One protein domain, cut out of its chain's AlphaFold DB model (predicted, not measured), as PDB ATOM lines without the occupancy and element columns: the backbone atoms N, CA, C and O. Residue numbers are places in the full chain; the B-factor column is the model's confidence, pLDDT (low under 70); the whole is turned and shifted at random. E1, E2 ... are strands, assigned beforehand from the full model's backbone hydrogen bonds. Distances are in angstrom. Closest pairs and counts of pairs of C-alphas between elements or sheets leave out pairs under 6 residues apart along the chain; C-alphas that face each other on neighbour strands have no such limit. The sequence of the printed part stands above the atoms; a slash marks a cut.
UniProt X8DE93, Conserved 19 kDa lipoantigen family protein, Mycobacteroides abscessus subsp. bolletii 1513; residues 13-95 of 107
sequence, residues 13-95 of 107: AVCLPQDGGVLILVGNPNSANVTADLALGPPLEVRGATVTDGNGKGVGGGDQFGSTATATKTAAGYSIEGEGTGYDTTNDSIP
ATOM      1  N   ALA A  13     174.117 173.675 204.643       86.50
ATOM      2  CA  ALA A  13     174.317 174.009 203.247       86.50
ATOM      3  C   ALA A  13     175.499 173.202 202.703       86.50
ATOM      4  O   ALA A  13     176.593 173.235 203.269       86.50
ATOM      5  N   VAL A  14     175.288 172.492 201.599       88.44
ATOM      6  CA  VAL A  14     176.319 171.710 200.918       88.44
ATOM      7  C   VAL A  14     176.348 172.115 199.452       88.44
ATOM      8  O   VAL A  14     175.322 172.111 198.779       88.44
ATOM      9  N   CYS A  15     177.540 172.446 198.960       89.69
ATOM     10  CA  CYS A  15     177.792 172.705 197.548       89.69
ATOM     11  C   CYS A  15     178.620 171.547 196.997       89.69
ATOM     12  O   CYS A  15     179.776 171.368 197.373       89.69
ATOM     13  N   LEU A  16     178.003 170.737 196.146       89.75
ATOM     14  CA  LEU A  16     178.610 169.577 195.512       89.75
ATOM     15  C   LEU A  16     179.098 169.985 194.119       89.75
ATOM     16  O   LEU A  16     178.271 170.293 193.257       89.75
ATOM     17  N   PRO A  17     180.418 170.002 193.868       88.56
ATOM     18  CA  PRO A  17     180.937 170.219 192.527       88.56
ATOM     19  C   PRO A  17     180.421 169.136 191.577       88.56
ATOM     20  O   PRO A  17     180.399 167.954 191.925       88.56
ATOM     21  N   GLN A  18     180.030 169.537 190.373       86.50
ATOM     22  CA  GLN A  18     179.626 168.638 189.295       86.50
ATOM     23  C   GLN A  18     180.410 168.971 188.028       86.50
ATOM     24  O   GLN A  18     181.011 170.043 187.920       86.50
ATOM     25  N   ASP A  19     180.408 168.059 187.058       85.56
ATOM     26  CA  ASP A  19     181.043 168.340 185.774       85.56
ATOM     27  C   ASP A  19     180.326 169.511 185.082       85.56
ATOM     28  O   ASP A  19     179.129 169.453 184.790       85.56
ATOM     29  N   GLY A  20     181.050 170.619 184.909       85.75
ATOM     30  CA  GLY A  20     180.515 171.869 184.371       85.75
ATOM     31  C   GLY A  20     179.510 172.604 185.269       85.75
ATOM     32  O   GLY A  20     178.776 173.445 184.752       85.75
ATOM     33  N   GLY A  21     179.442 172.321 186.577       90.44
ATOM     34  CA  GLY A  21     178.396 172.877 187.442       90.44
ATOM     35  C   GLY A  21     178.649 172.800 188.948       90.44
ATOM     36  O   GLY A  21     179.688 172.334 189.422       90.44
ATOM     37  N   VAL A  22     177.663 173.253 189.717       91.81
ATOM     38  CA  VAL A  22     177.564 173.026 191.161       91.81
ATOM     39  C   VAL A  22     176.115 172.723 191.528       91.81
ATOM     40  O   VAL A  22     175.200 173.434 191.118       91.81
ATOM     41  N   LEU A  23     175.922 171.677 192.327       91.75
ATOM     42  CA  LEU A  23     174.643 171.362 192.949       91.75
ATOM     43  C   LEU A  23     174.653 171.861 194.392       91.75
ATOM     44  O   LEU A  23     175.482 171.447 195.199       91.75
ATOM     45  N   ILE A  24     173.719 172.740 194.717       90.75
ATOM     46  CA  ILE A  24     173.522 173.309 196.045       90.75
ATOM     47  C   ILE A  24     172.355 172.588 196.708       90.75
ATOM     48  O   ILE A  24     171.270 172.506 196.135       90.75
ATOM     49  N   LEU A  25     172.573 172.111 197.930       89.75
ATOM     50  CA  LEU A  25     171.558 171.497 198.781       89.75
ATOM     51  C   LEU A  25     171.540 172.218 200.129       89.75
ATOM     52  O   LEU A  25     172.586 172.348 200.765       89.75
ATOM     53  N   VAL A  26     170.369 172.672 200.579       88.38
ATOM     54  CA  VAL A  26     170.192 173.252 201.922       88.38
ATOM     55  C   VAL A  26     169.025 172.575 202.623       88.38
ATOM     56  O   VAL A  26     167.930 172.472 202.072       88.38
ATOM     57  N   GLY A  27     169.256 172.124 203.854       84.19
ATOM     58  CA  GLY A  27     168.215 171.556 204.708       84.19
ATOM     59  C   GLY A  27     168.651 170.262 205.381       84.19
ATOM     60  O   GLY A  27     169.823 170.072 205.720       84.19
ATOM     61  N   ASN A  28     167.682 169.379 205.613       73.25
ATOM     62  CA  ASN A  28     167.910 168.099 206.269       73.25
ATOM     63  C   ASN A  28     168.525 167.084 205.280       73.25
ATOM     64  O   ASN A  28     168.077 167.023 204.135       73.25
ATOM     65  N   PRO A  29     169.482 166.230 205.697       60.25
ATOM     66  CA  PRO A  29     170.037 165.170 204.847       60.25
ATOM     67  C   PRO A  29     168.994 164.213 204.239       60.25
ATOM     68  O   PRO A  29     169.279 163.588 203.224       60.25
ATOM     69  N   ASN A  30     167.793 164.109 204.821       61.81
ATOM     70  CA  ASN A  30     166.707 163.269 204.301       61.81
ATOM     71  C   ASN A  30     165.701 164.020 203.407       61.81
ATOM     72  O   ASN A  30     164.883 163.385 202.747       61.81
ATOM     73  N   SER A  31     165.732 165.355 203.395       65.00
ATOM     74  CA  SER A  31     164.863 166.197 202.568       65.00
ATOM     75  C   SER A  31     165.489 167.586 202.432       65.00
ATOM     76  O   SER A  31     165.385 168.413 203.343       65.00
ATOM     77  N   ALA A  32     166.158 167.844 201.309       64.88
ATOM     78  CA  ALA A  32     166.663 169.181 201.026       64.88
ATOM     79  C   ALA A  32     165.474 170.120 200.788       64.88
ATOM     80  O   ALA A  32     164.649 169.892 199.904       64.88
ATOM     81  N   ASN A  33     165.382 171.170 201.597       83.62
ATOM     82  CA  ASN A  33     164.377 172.216 201.453       83.62
ATOM     83  C   ASN A  33     164.745 173.194 200.334       83.62
ATOM     84  O   ASN A  33     163.875 173.868 199.793       83.62
ATOM     85  N   VAL A  34     166.028 173.271 199.981       87.12
ATOM     86  CA  VAL A  34     166.512 174.007 198.818       87.12
ATOM     87  C   VAL A  34     167.373 173.096 197.973       87.12
ATOM     88  O   VAL A  34     168.289 172.456 198.491       87.12
ATOM     89  N   THR A  35     167.108 173.084 196.673       90.12
ATOM     90  CA  THR A  35     167.987 172.489 195.664       90.12
ATOM     91  C   THR A  35     168.269 173.544 194.610       90.12
ATOM     92  O   THR A  35     167.333 174.192 194.156       90.12
ATOM     93  N   ALA A  36     169.518 173.726 194.192       90.56
ATOM     94  CA  ALA A  36     169.820 174.523 193.007       90.56
ATOM     95  C   ALA A  36     170.936 173.888 192.176       90.56
ATOM     96  O   ALA A  36     172.011 173.602 192.694       90.56
ATOM     97  N   ASP A  37     170.670 173.683 190.892       91.94
ATOM     98  CA  ASP A  37     171.627 173.222 189.890       91.94
ATOM     99  C   ASP A  37     172.095 174.426 189.071       91.94
ATOM    100  O   ASP A  37     171.307 175.065 188.361       91.94
ATOM    101  N   LEU A  38     173.378 174.751 189.213       90.69
ATOM    102  CA  LEU A  38     174.019 175.848 188.507       90.69
ATOM    103  C   LEU A  38     175.015 175.302 187.488       90.69
ATOM    104  O   LEU A  38     175.896 174.515 187.837       90.69
ATOM    105  N   ALA A  39     174.955 175.798 186.254       89.75
ATOM    106  CA  ALA A  39     176.021 175.587 185.283       89.75
ATOM    107  C   ALA A  39     177.130 176.630 185.477       89.75
ATOM    108  O   ALA A  39     176.872 177.822 185.675       89.75
ATOM    109  N   LEU A  40     178.384 176.189 185.394       80.38
ATOM    110  CA  LEU A  40     179.545 177.069 185.429       80.38
ATOM    111  C   LEU A  40     179.736 177.710 184.048       80.38
ATOM    112  O   LEU A  40     180.295 177.103 183.138       80.38
ATOM    113  N   GLY A  41     179.304 178.961 183.922       75.50
ATOM    114  CA  GLY A  41     179.555 179.834 182.778       75.50
ATOM    115  C   GLY A  41     179.769 181.283 183.234       75.50
ATOM    116  O   GLY A  41     179.534 181.606 184.402       75.50
ATOM    117  N   PRO A  42     180.268 182.173 182.363       76.06
ATOM    118  CA  PRO A  42     180.149 183.613 182.549       76.06
ATOM    119  C   PRO A  42     178.963 184.150 181.717       76.06
ATOM    120  O   PRO A  42     179.134 184.349 180.511       76.06
ATOM    121  N   PRO A  43     177.783 184.443 182.306       79.88
ATOM    122  CA  PRO A  43     177.404 184.350 183.725       79.88
ATOM    123  C   PRO A  43     177.018 182.926 184.168       79.88
ATOM    124  O   PRO A  43     176.846 182.042 183.333       79.88
ATOM    125  N   LEU A  44     176.893 182.704 185.487       85.56
ATOM    126  CA  LEU A  44     176.351 181.448 186.017       85.56
ATOM    127  C   LEU A  44     174.912 181.275 185.526       85.56
ATOM    128  O   LEU A  44     174.113 182.208 185.621       85.56
ATOM    129  N   GLU A  45     174.578 180.076 185.067       89.38
ATOM    130  CA  GLU A  45     173.230 179.751 184.599       89.38
ATOM    131  C   GLU A  45     172.504 178.920 185.657       89.38
ATOM    132  O   GLU A  45     173.076 177.983 186.217       89.38
ATOM    133  N   VAL A  46     171.242 179.251 185.930       90.31
ATOM    134  CA  VAL A  46     170.391 178.498 186.859       90.31
ATOM    135  C   VAL A  46     169.575 177.488 186.060       90.31
ATOM    136  O   VAL A  46     168.515 177.814 185.524       90.31
ATOM    137  N   ARG A  47     170.042 176.237 186.007       89.50
ATOM    138  CA  ARG A  47     169.321 175.158 185.312       89.50
ATOM    139  C   ARG A  47     168.002 174.846 186.005       89.50
ATOM    140  O   ARG A  47     166.991 174.605 185.353       89.50
ATOM    141  N   GLY A  48     168.013 174.863 187.332       89.19
ATOM    142  CA  GLY A  48     166.821 174.697 188.145       89.19
ATOM    143  C   GLY A  48     167.106 175.022 189.600       89.19
ATOM    144  O   GLY A  48     168.163 174.682 190.121       89.19
ATOM    145  N   ALA A  49     166.157 175.669 190.259       89.62
ATOM    146  CA  ALA A  49     166.179 175.956 191.679       89.62
ATOM    147  C   ALA A  49     164.802 175.663 192.271       89.62
ATOM    148  O   ALA A  49     163.778 176.051 191.712       89.62
ATOM    149  N   THR A  50     164.778 174.985 193.410       89.00
ATOM    150  CA  THR A  50     163.576 174.740 194.197       89.00
ATOM    151  C   THR A  50     163.798 175.206 195.621       89.00
ATOM    152  O   THR A  50     164.875 175.026 196.189       89.00
ATOM    153  N   VAL A  51     162.770 175.811 196.203       88.94
ATOM    154  CA  VAL A  51     162.741 176.223 197.609       88.94
ATOM    155  C   VAL A  51     161.413 175.773 198.190       88.94
ATOM    156  O   VAL A  51     160.371 176.056 197.611       88.94
ATOM    157  N   THR A  52     161.434 175.106 199.339       85.38
ATOM    158  CA  THR A  52     160.246 174.762 200.121       85.38
ATOM    159  C   THR A  52     160.415 175.164 201.582       85.38
ATOM    160  O   THR A  52     161.488 175.017 202.167       85.38
ATOM    161  N   ASP A  53     159.337 175.655 202.189       79.12
ATOM    162  CA  ASP A  53     159.297 176.063 203.596       79.12
ATOM    163  C   ASP A  53     159.167 174.886 204.581       79.12
ATOM    164  O   ASP A  53     159.124 175.095 205.791       79.12
ATOM    165  N   GLY A  54     159.088 173.645 204.080       76.69
ATOM    166  CA  GLY A  54     158.896 172.440 204.896       76.69
ATOM    167  C   GLY A  54     157.470 172.250 205.430       76.69
ATOM    168  O   GLY A  54     157.165 171.187 205.963       76.69
ATOM    169  N   ASN A  55     156.585 173.229 205.233       76.44
ATOM    170  CA  ASN A  55     155.170 173.190 205.599       76.44
ATOM    171  C   ASN A  55     154.261 173.000 204.376       76.44
ATOM    172  O   ASN A  55     153.053 173.198 204.470       76.44
ATOM    173  N   GLY A  56     154.831 172.612 203.232       73.62
ATOM    174  CA  GLY A  56     154.096 172.345 201.997       73.62
ATOM    175  C   GLY A  56     153.973 173.545 201.063       73.62
ATOM    176  O   GLY A  56     153.340 173.405 200.021       73.62
ATOM    177  N   LYS A  57     154.590 174.693 201.380       82.81
ATOM    178  CA  LYS A  57     154.772 175.765 200.398       82.81
ATOM    179  C   LYS A  57     156.123 175.646 199.724       82.81
ATOM    180  O   LYS A  57     157.116 175.258 200.347       82.81
ATOM    181  N   GLY A  58     156.183 176.021 198.460       85.06
ATOM    182  CA  GLY A  58     157.441 176.107 197.749       85.06
ATOM    183  C   GLY A  58     157.316 176.760 196.391       85.06
ATOM    184  O   GLY A  58     156.243 177.199 195.998       85.06
ATOM    185  N   VAL A  59     158.441 176.845 195.696       86.44
ATOM    186  CA  VAL A  59     158.559 177.378 194.339       86.44
ATOM    187  C   VAL A  59     159.653 176.635 193.596       86.44
ATOM    188  O   VAL A  59     160.656 176.235 194.191       86.44
ATOM    189  N   GLY A  60     159.443 176.443 192.298       82.62
ATOM    190  CA  GLY A  60     160.472 176.022 191.354       82.62
ATOM    191  C   GLY A  60     160.705 177.102 190.300       82.62
ATOM    192  O   GLY A  60     159.741 177.701 189.816       82.62
ATOM    193  N   GLY A  61     161.964 177.347 189.941       77.19
ATOM    194  CA  GLY A  61     162.340 178.274 188.876       77.19
ATOM    195  C   GLY A  61     163.669 177.938 188.194       77.19
ATOM    196  O   GLY A  61     164.414 177.086 188.671       77.19
ATOM    197  N   GLY A  62     163.962 178.592 187.070       74.31
ATOM    198  CA  GLY A  62     165.099 178.292 186.187       74.31
ATOM    199  C   GLY A  62     164.672 177.598 184.890       74.31
ATOM    200  O   GLY A  62     163.479 177.368 184.665       74.31
ATOM    201  N   ASP A  63     165.637 177.243 184.041       76.81
ATOM    202  CA  ASP A  63     165.380 176.730 182.682       76.81
ATOM    203  C   ASP A  63     164.449 175.511 182.663       76.81
ATOM    204  O   ASP A  63     163.523 175.434 181.854       76.81
ATOM    205  N   GLN A  64     164.641 174.580 183.603       76.88
ATOM    206  CA  GLN A  64     163.805 173.383 183.759       76.88
ATOM    207  C   GLN A  64     162.336 173.702 184.079       76.88
ATOM    208  O   GLN A  64     161.459 172.871 183.848       76.88
ATOM    209  N   PHE A  65     162.063 174.902 184.591       75.94
ATOM    210  CA  PHE A  65     160.736 175.382 184.970       75.94
ATOM    211  C   PHE A  65     160.188 176.428 183.989       75.94
ATOM    212  O   PHE A  65     159.105 176.966 184.213       75.94
ATOM    213  N   GLY A  66     160.920 176.723 182.906       74.88
ATOM    214  CA  GLY A  66     160.539 177.740 181.927       74.88
ATOM    215  C   GLY A  66     160.493 179.154 182.510       74.88
ATOM    216  O   GLY A  66     159.725 179.984 182.025       74.88
ATOM    217  N   SER A  67     161.271 179.421 183.562       79.25
ATOM    218  CA  SER A  67     161.260 180.695 184.279       79.25
ATOM    219  C   SER A  67     162.666 181.278 184.419       79.25
ATOM    220  O   SER A  67     163.664 180.565 184.336       79.25
ATOM    221  N   THR A  68     162.766 182.592 184.617       81.00
ATOM    222  CA  THR A  68     164.065 183.266 184.704       81.00
ATOM    223  C   THR A  68     164.591 183.257 186.130       81.00
ATOM    224  O   THR A  68     163.933 183.759 187.046       81.00
ATOM    225  N   ALA A  69     165.808 182.750 186.295       89.12
ATOM    226  CA  ALA A  69     166.580 182.859 187.519       89.12
ATOM    227  C   ALA A  69     168.027 183.246 187.189       89.12
ATOM    228  O   ALA A  69     168.572 182.859 186.156       89.12
ATOM    229  N   THR A  70     168.640 184.034 188.062       90.81
ATOM    230  CA  THR A  70     170.021 184.495 187.959       90.81
ATOM    231  C   THR A  70     170.813 183.986 189.153       90.81
ATOM    232  O   THR A  70     170.301 183.895 190.267       90.81
ATOM    233  N   ALA A  71     172.080 183.647 188.925       92.00
ATOM    234  CA  ALA A  71     172.999 183.262 189.984       92.00
ATOM    235  C   ALA A  71     174.270 184.105 189.933       92.00
ATOM    236  O   ALA A  71     174.813 184.400 188.870       92.00
ATOM    237  N   THR A  72     174.775 184.455 191.112       91.19
ATOM    238  CA  THR A  72     176.033 185.175 191.294       91.19
ATOM    239  C   THR A  72     176.892 184.438 192.311       91.19
ATOM    240  O   THR A  72     176.432 184.085 193.397       91.19
ATOM    241  N   LYS A  73     178.169 184.218 191.983       87.94
ATOM    242  CA  LYS A  73     179.142 183.700 192.948       87.94
ATOM    243  C   LYS A  73     179.551 184.824 193.899       87.94
ATOM    244  O   LYS A  73     179.994 185.877 193.447       87.94
ATOM    245  N   THR A  74     179.419 184.598 195.201       88.94
ATOM    246  CA  THR A  74     179.827 185.547 196.246       88.94
ATOM    247  C   THR A  74     181.141 185.096 196.887       88.94
ATOM    248  O   THR A  74     181.665 184.024 196.585       88.94
ATOM    249  N   ALA A  75     181.690 185.906 197.796       86.81
ATOM    250  CA  ALA A  75     182.872 185.512 198.566       86.81
ATOM    251  C   ALA A  75     182.605 184.322 199.511       86.81
ATOM    252  O   ALA A  75     183.534 183.588 199.832       86.81
ATOM    253  N   ALA A  76     181.356 184.138 199.953       86.75
ATOM    254  CA  ALA A  76     180.965 183.100 200.909       86.75
ATOM    255  C   ALA A  76     180.336 181.856 200.249       86.75
ATOM    256  O   ALA A  76     180.205 180.822 200.901       86.75
ATOM    257  N   GLY A  77     179.938 181.944 198.977       90.25
ATOM    258  CA  GLY A  77     179.251 180.872 198.258       90.25
ATOM    259  C   GLY A  77     178.507 181.402 197.035       90.25
ATOM    260  O   GLY A  77     179.132 181.881 196.085       90.25
ATOM    261  N   TYR A  78     177.176 181.320 197.053       91.44
ATOM    262  CA  TYR A  78     176.318 181.662 195.915       91.44
ATOM    263  C   TYR A  78     175.083 182.447 196.364       91.44
ATOM    264  O   TYR A  78     174.549 182.211 197.446       91.44
ATOM    265  N   SER A  79     174.635 183.364 195.512       91.94
ATOM    266  CA  SER A  79     173.363 184.076 195.635       91.94
ATOM    267  C   SER A  79     172.539 183.808 194.381       91.94
ATOM    268  O   SER A  79     173.068 183.914 193.272       91.94
ATOM    269  N   ILE A  80     171.288 183.390 194.551       92.69
ATOM    270  CA  ILE A  80     170.380 183.009 193.467       92.69
ATOM    271  C   ILE A  80     169.074 183.761 193.655       92.69
ATOM    272  O   ILE A  80     168.484 183.705 194.731       92.69
ATOM    273  N   GLU A  81     168.593 184.409 192.605       92.56
ATOM    274  CA  GLU A  81     167.304 185.092 192.591       92.56
ATOM    275  C   GLU A  81     166.497 184.630 191.389       92.56
ATOM    276  O   GLU A  81     167.041 184.372 190.316       92.56
ATOM    277  N   GLY A  82     165.186 184.518 191.543       91.19
ATOM    278  CA  GLY A  82     164.339 184.124 190.434       91.19
ATOM    279  C   GLY A  82     162.866 184.336 190.693       91.19
ATOM    280  O   GLY A  82     162.426 184.653 191.800       91.19
ATOM    281  N   GLU A  83     162.106 184.144 189.629       90.00
ATOM    282  CA  GLU A  83     160.652 184.095 189.650       90.00
ATOM    283  C   GLU A  83     160.226 182.754 189.063       90.00
ATOM    284  O   GLU A  83     160.812 182.288 188.086       90.00
ATOM    285  N   GLY A  84     159.260 182.095 189.688       87.75
ATOM    286  CA  GLY A  84     158.880 180.732 189.357       87.75
ATOM    287  C   GLY A  84     157.401 180.456 189.579       87.75
ATOM    288  O   GLY A  84     156.594 181.357 189.811       87.75
ATOM    289  N   THR A  85     157.051 179.175 189.499       86.56
ATOM    290  CA  THR A  85     155.708 178.700 189.845       86.56
ATOM    291  C   THR A  85     155.744 178.124 191.252       86.56
ATOM    292  O   THR A  85     156.484 177.176 191.529       86.56
ATOM    293  N   GLY A  86     154.981 178.741 192.148       83.69
ATOM    294  CA  GLY A  86     154.794 178.297 193.515       83.69
ATOM    295  C   GLY A  86     153.717 177.229 193.654       83.69
ATOM    296  O   GLY A  86     152.875 177.050 192.776       83.69
ATOM    297  N   TYR A  87     153.748 176.543 194.785       81.31
ATOM    298  CA  TYR A  87     152.723 175.619 195.254       81.31
ATOM    299  C   TYR A  87     152.535 175.811 196.755       81.31
ATOM    300  O   TYR A  87     153.458 176.232 197.458       81.31
ATOM    301  N   ASP A  88     151.342 175.512 197.251       81.38
ATOM    302  CA  ASP A  88     151.015 175.554 198.671       81.38
ATOM    303  C   ASP A  88     150.402 174.230 199.158       81.38
ATOM    304  O   ASP A  88     150.359 173.223 198.449       81.38
ATOM    305  N   THR A  89     149.906 174.227 200.394       75.69
ATOM    306  CA  THR A  89     149.301 173.047 201.020       75.69
ATOM    307  C   THR A  89     148.023 172.555 200.339       75.69
ATOM    308  O   THR A  89     147.595 171.440 200.629       75.69
ATOM    309  N   THR A  90     147.390 173.358 199.476       80.56
ATOM    310  CA  THR A  90     146.235 172.926 198.669       80.56
ATOM    311  C   THR A  90     146.654 172.408 197.296       80.56
ATOM    312  O   THR A  90     145.808 171.912 196.556       80.56
ATOM    313  N   ASN A  91     147.962 172.412 197.003       71.00
ATOM    314  CA  ASN A  91     148.558 172.023 195.728       71.00
ATOM    315  C   ASN A  91     148.089 172.914 194.564       71.00
ATOM    316  O   ASN A  91     148.104 172.491 193.404       71.00
ATOM    317  N   ASP A  92     147.677 174.144 194.879       82.31
ATOM    318  CA  ASP A  92     147.321 175.142 193.882       82.31
ATOM    319  C   ASP A  92     148.594 175.755 193.291       82.31
ATOM    320  O   ASP A  92     149.540 176.099 193.999       82.31
ATOM    321  N   SER A  93     148.620 175.875 191.965       84.25
ATOM    322  CA  SER A  93     149.743 176.465 191.240       84.25
ATOM    323  C   SER A  93     149.649 177.990 191.269       84.25
ATOM    324  O   SER A  93     148.645 178.564 190.839       84.25
ATOM    325  N   ILE A  94     150.704 178.646 191.756       86.25
ATOM    326  CA  ILE A  94     150.773 180.100 191.922       86.25
ATOM    327  C   ILE A  94     151.862 180.648 190.988       86.25
ATOM    328  O   ILE A  94     153.049 180.514 191.289       86.25
ATOM    329  N   PRO A  95     151.521 181.252 189.839       86.12
ATOM    330  CA  PRO A  95     152.523 181.825 188.947       86.12
ATOM    331  C   PRO A  95     153.123 183.111 189.534       86.12
ATOM    332  O   PRO A  95     152.425 183.886 190.187       86.12
TER     333      PRO A  95
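This is residues 13 to 95 of the 107 residues of the protein "Conserved 19 kDa lipoantigen family protein" of Mycobacteroides abscessus subsp. bolletii 1513 (UniProt X8DE93). One twisted sheet of eight strands folds over on itself: E1 to E5 make a wide slab, and the hairpin of E6 and the first part of E7 crosses over one face of it, leaving the fold open between E1 and E7. E7 then bends and runs on beside E5, with short E8 at its edge. E1 to E5 and E6 to E8 are meanders, each strand the antiparallel neighbour of the one before. The 83 printed residues hold no named helix and are all strand in class; the whole is compact, with a radius of gyration of the C-alphas of 12.8 A and spans of 38 by 28 by 21 A.

Look first at E4, residues 44 to 52, in this branched sheet. On one side of it is E3, residues 31 to 39, antiparallel at 169 degrees, with N 37 and O 48 within hydrogen-bond range at 2.8 A. On the other side are E5, residues 58 to 61, with N 51 and O 59 at 2.9 A, and E6, residues 69 to 73, where C-alphas 44 and 71 face each other at 5.5 A but no N and O are within range. On the side of E3 other than that of E4 find its neighbour E2, residues 21 to 28, with N 24 and O 36 within hydrogen-bond range at 2.8 A, and then the neighbour of E2, edge strand E1, residues 13 to 18, with N 16 and O 23 at 2.8 A. E7, residues 77 to 87, pairs with E6, N 72 and O 79 at 2.8 A; with E5, N 58 and O 87 at 2.9 A; and with edge strand E8, residues 93 to 95, N 86 and O 94 at 2.8 A. E1 and E7 are only just apart, their closest C-alphas 8.3 A.

Find C-alpha 13 at (174.317, 174.009, 203.247), where E1 begins. E7 runs 27.2 A from C-alpha 77 at (179.251, 180.872, 198.258), and bends by 76 degrees at residue 84. E2 spans 22.1 A; E3, 22.6 A, bends at residue 34, and E4, 22.4 A, at residue 47. E8 ends at C-alpha 95, (152.523, 181.825, 188.947).

The C-alphas farthest apart, those of Pro 42 and Thr 90, are 39.0 A apart. The printed part has no cut and no long link. Look for low model confidence at residues 29 to 32, under 70.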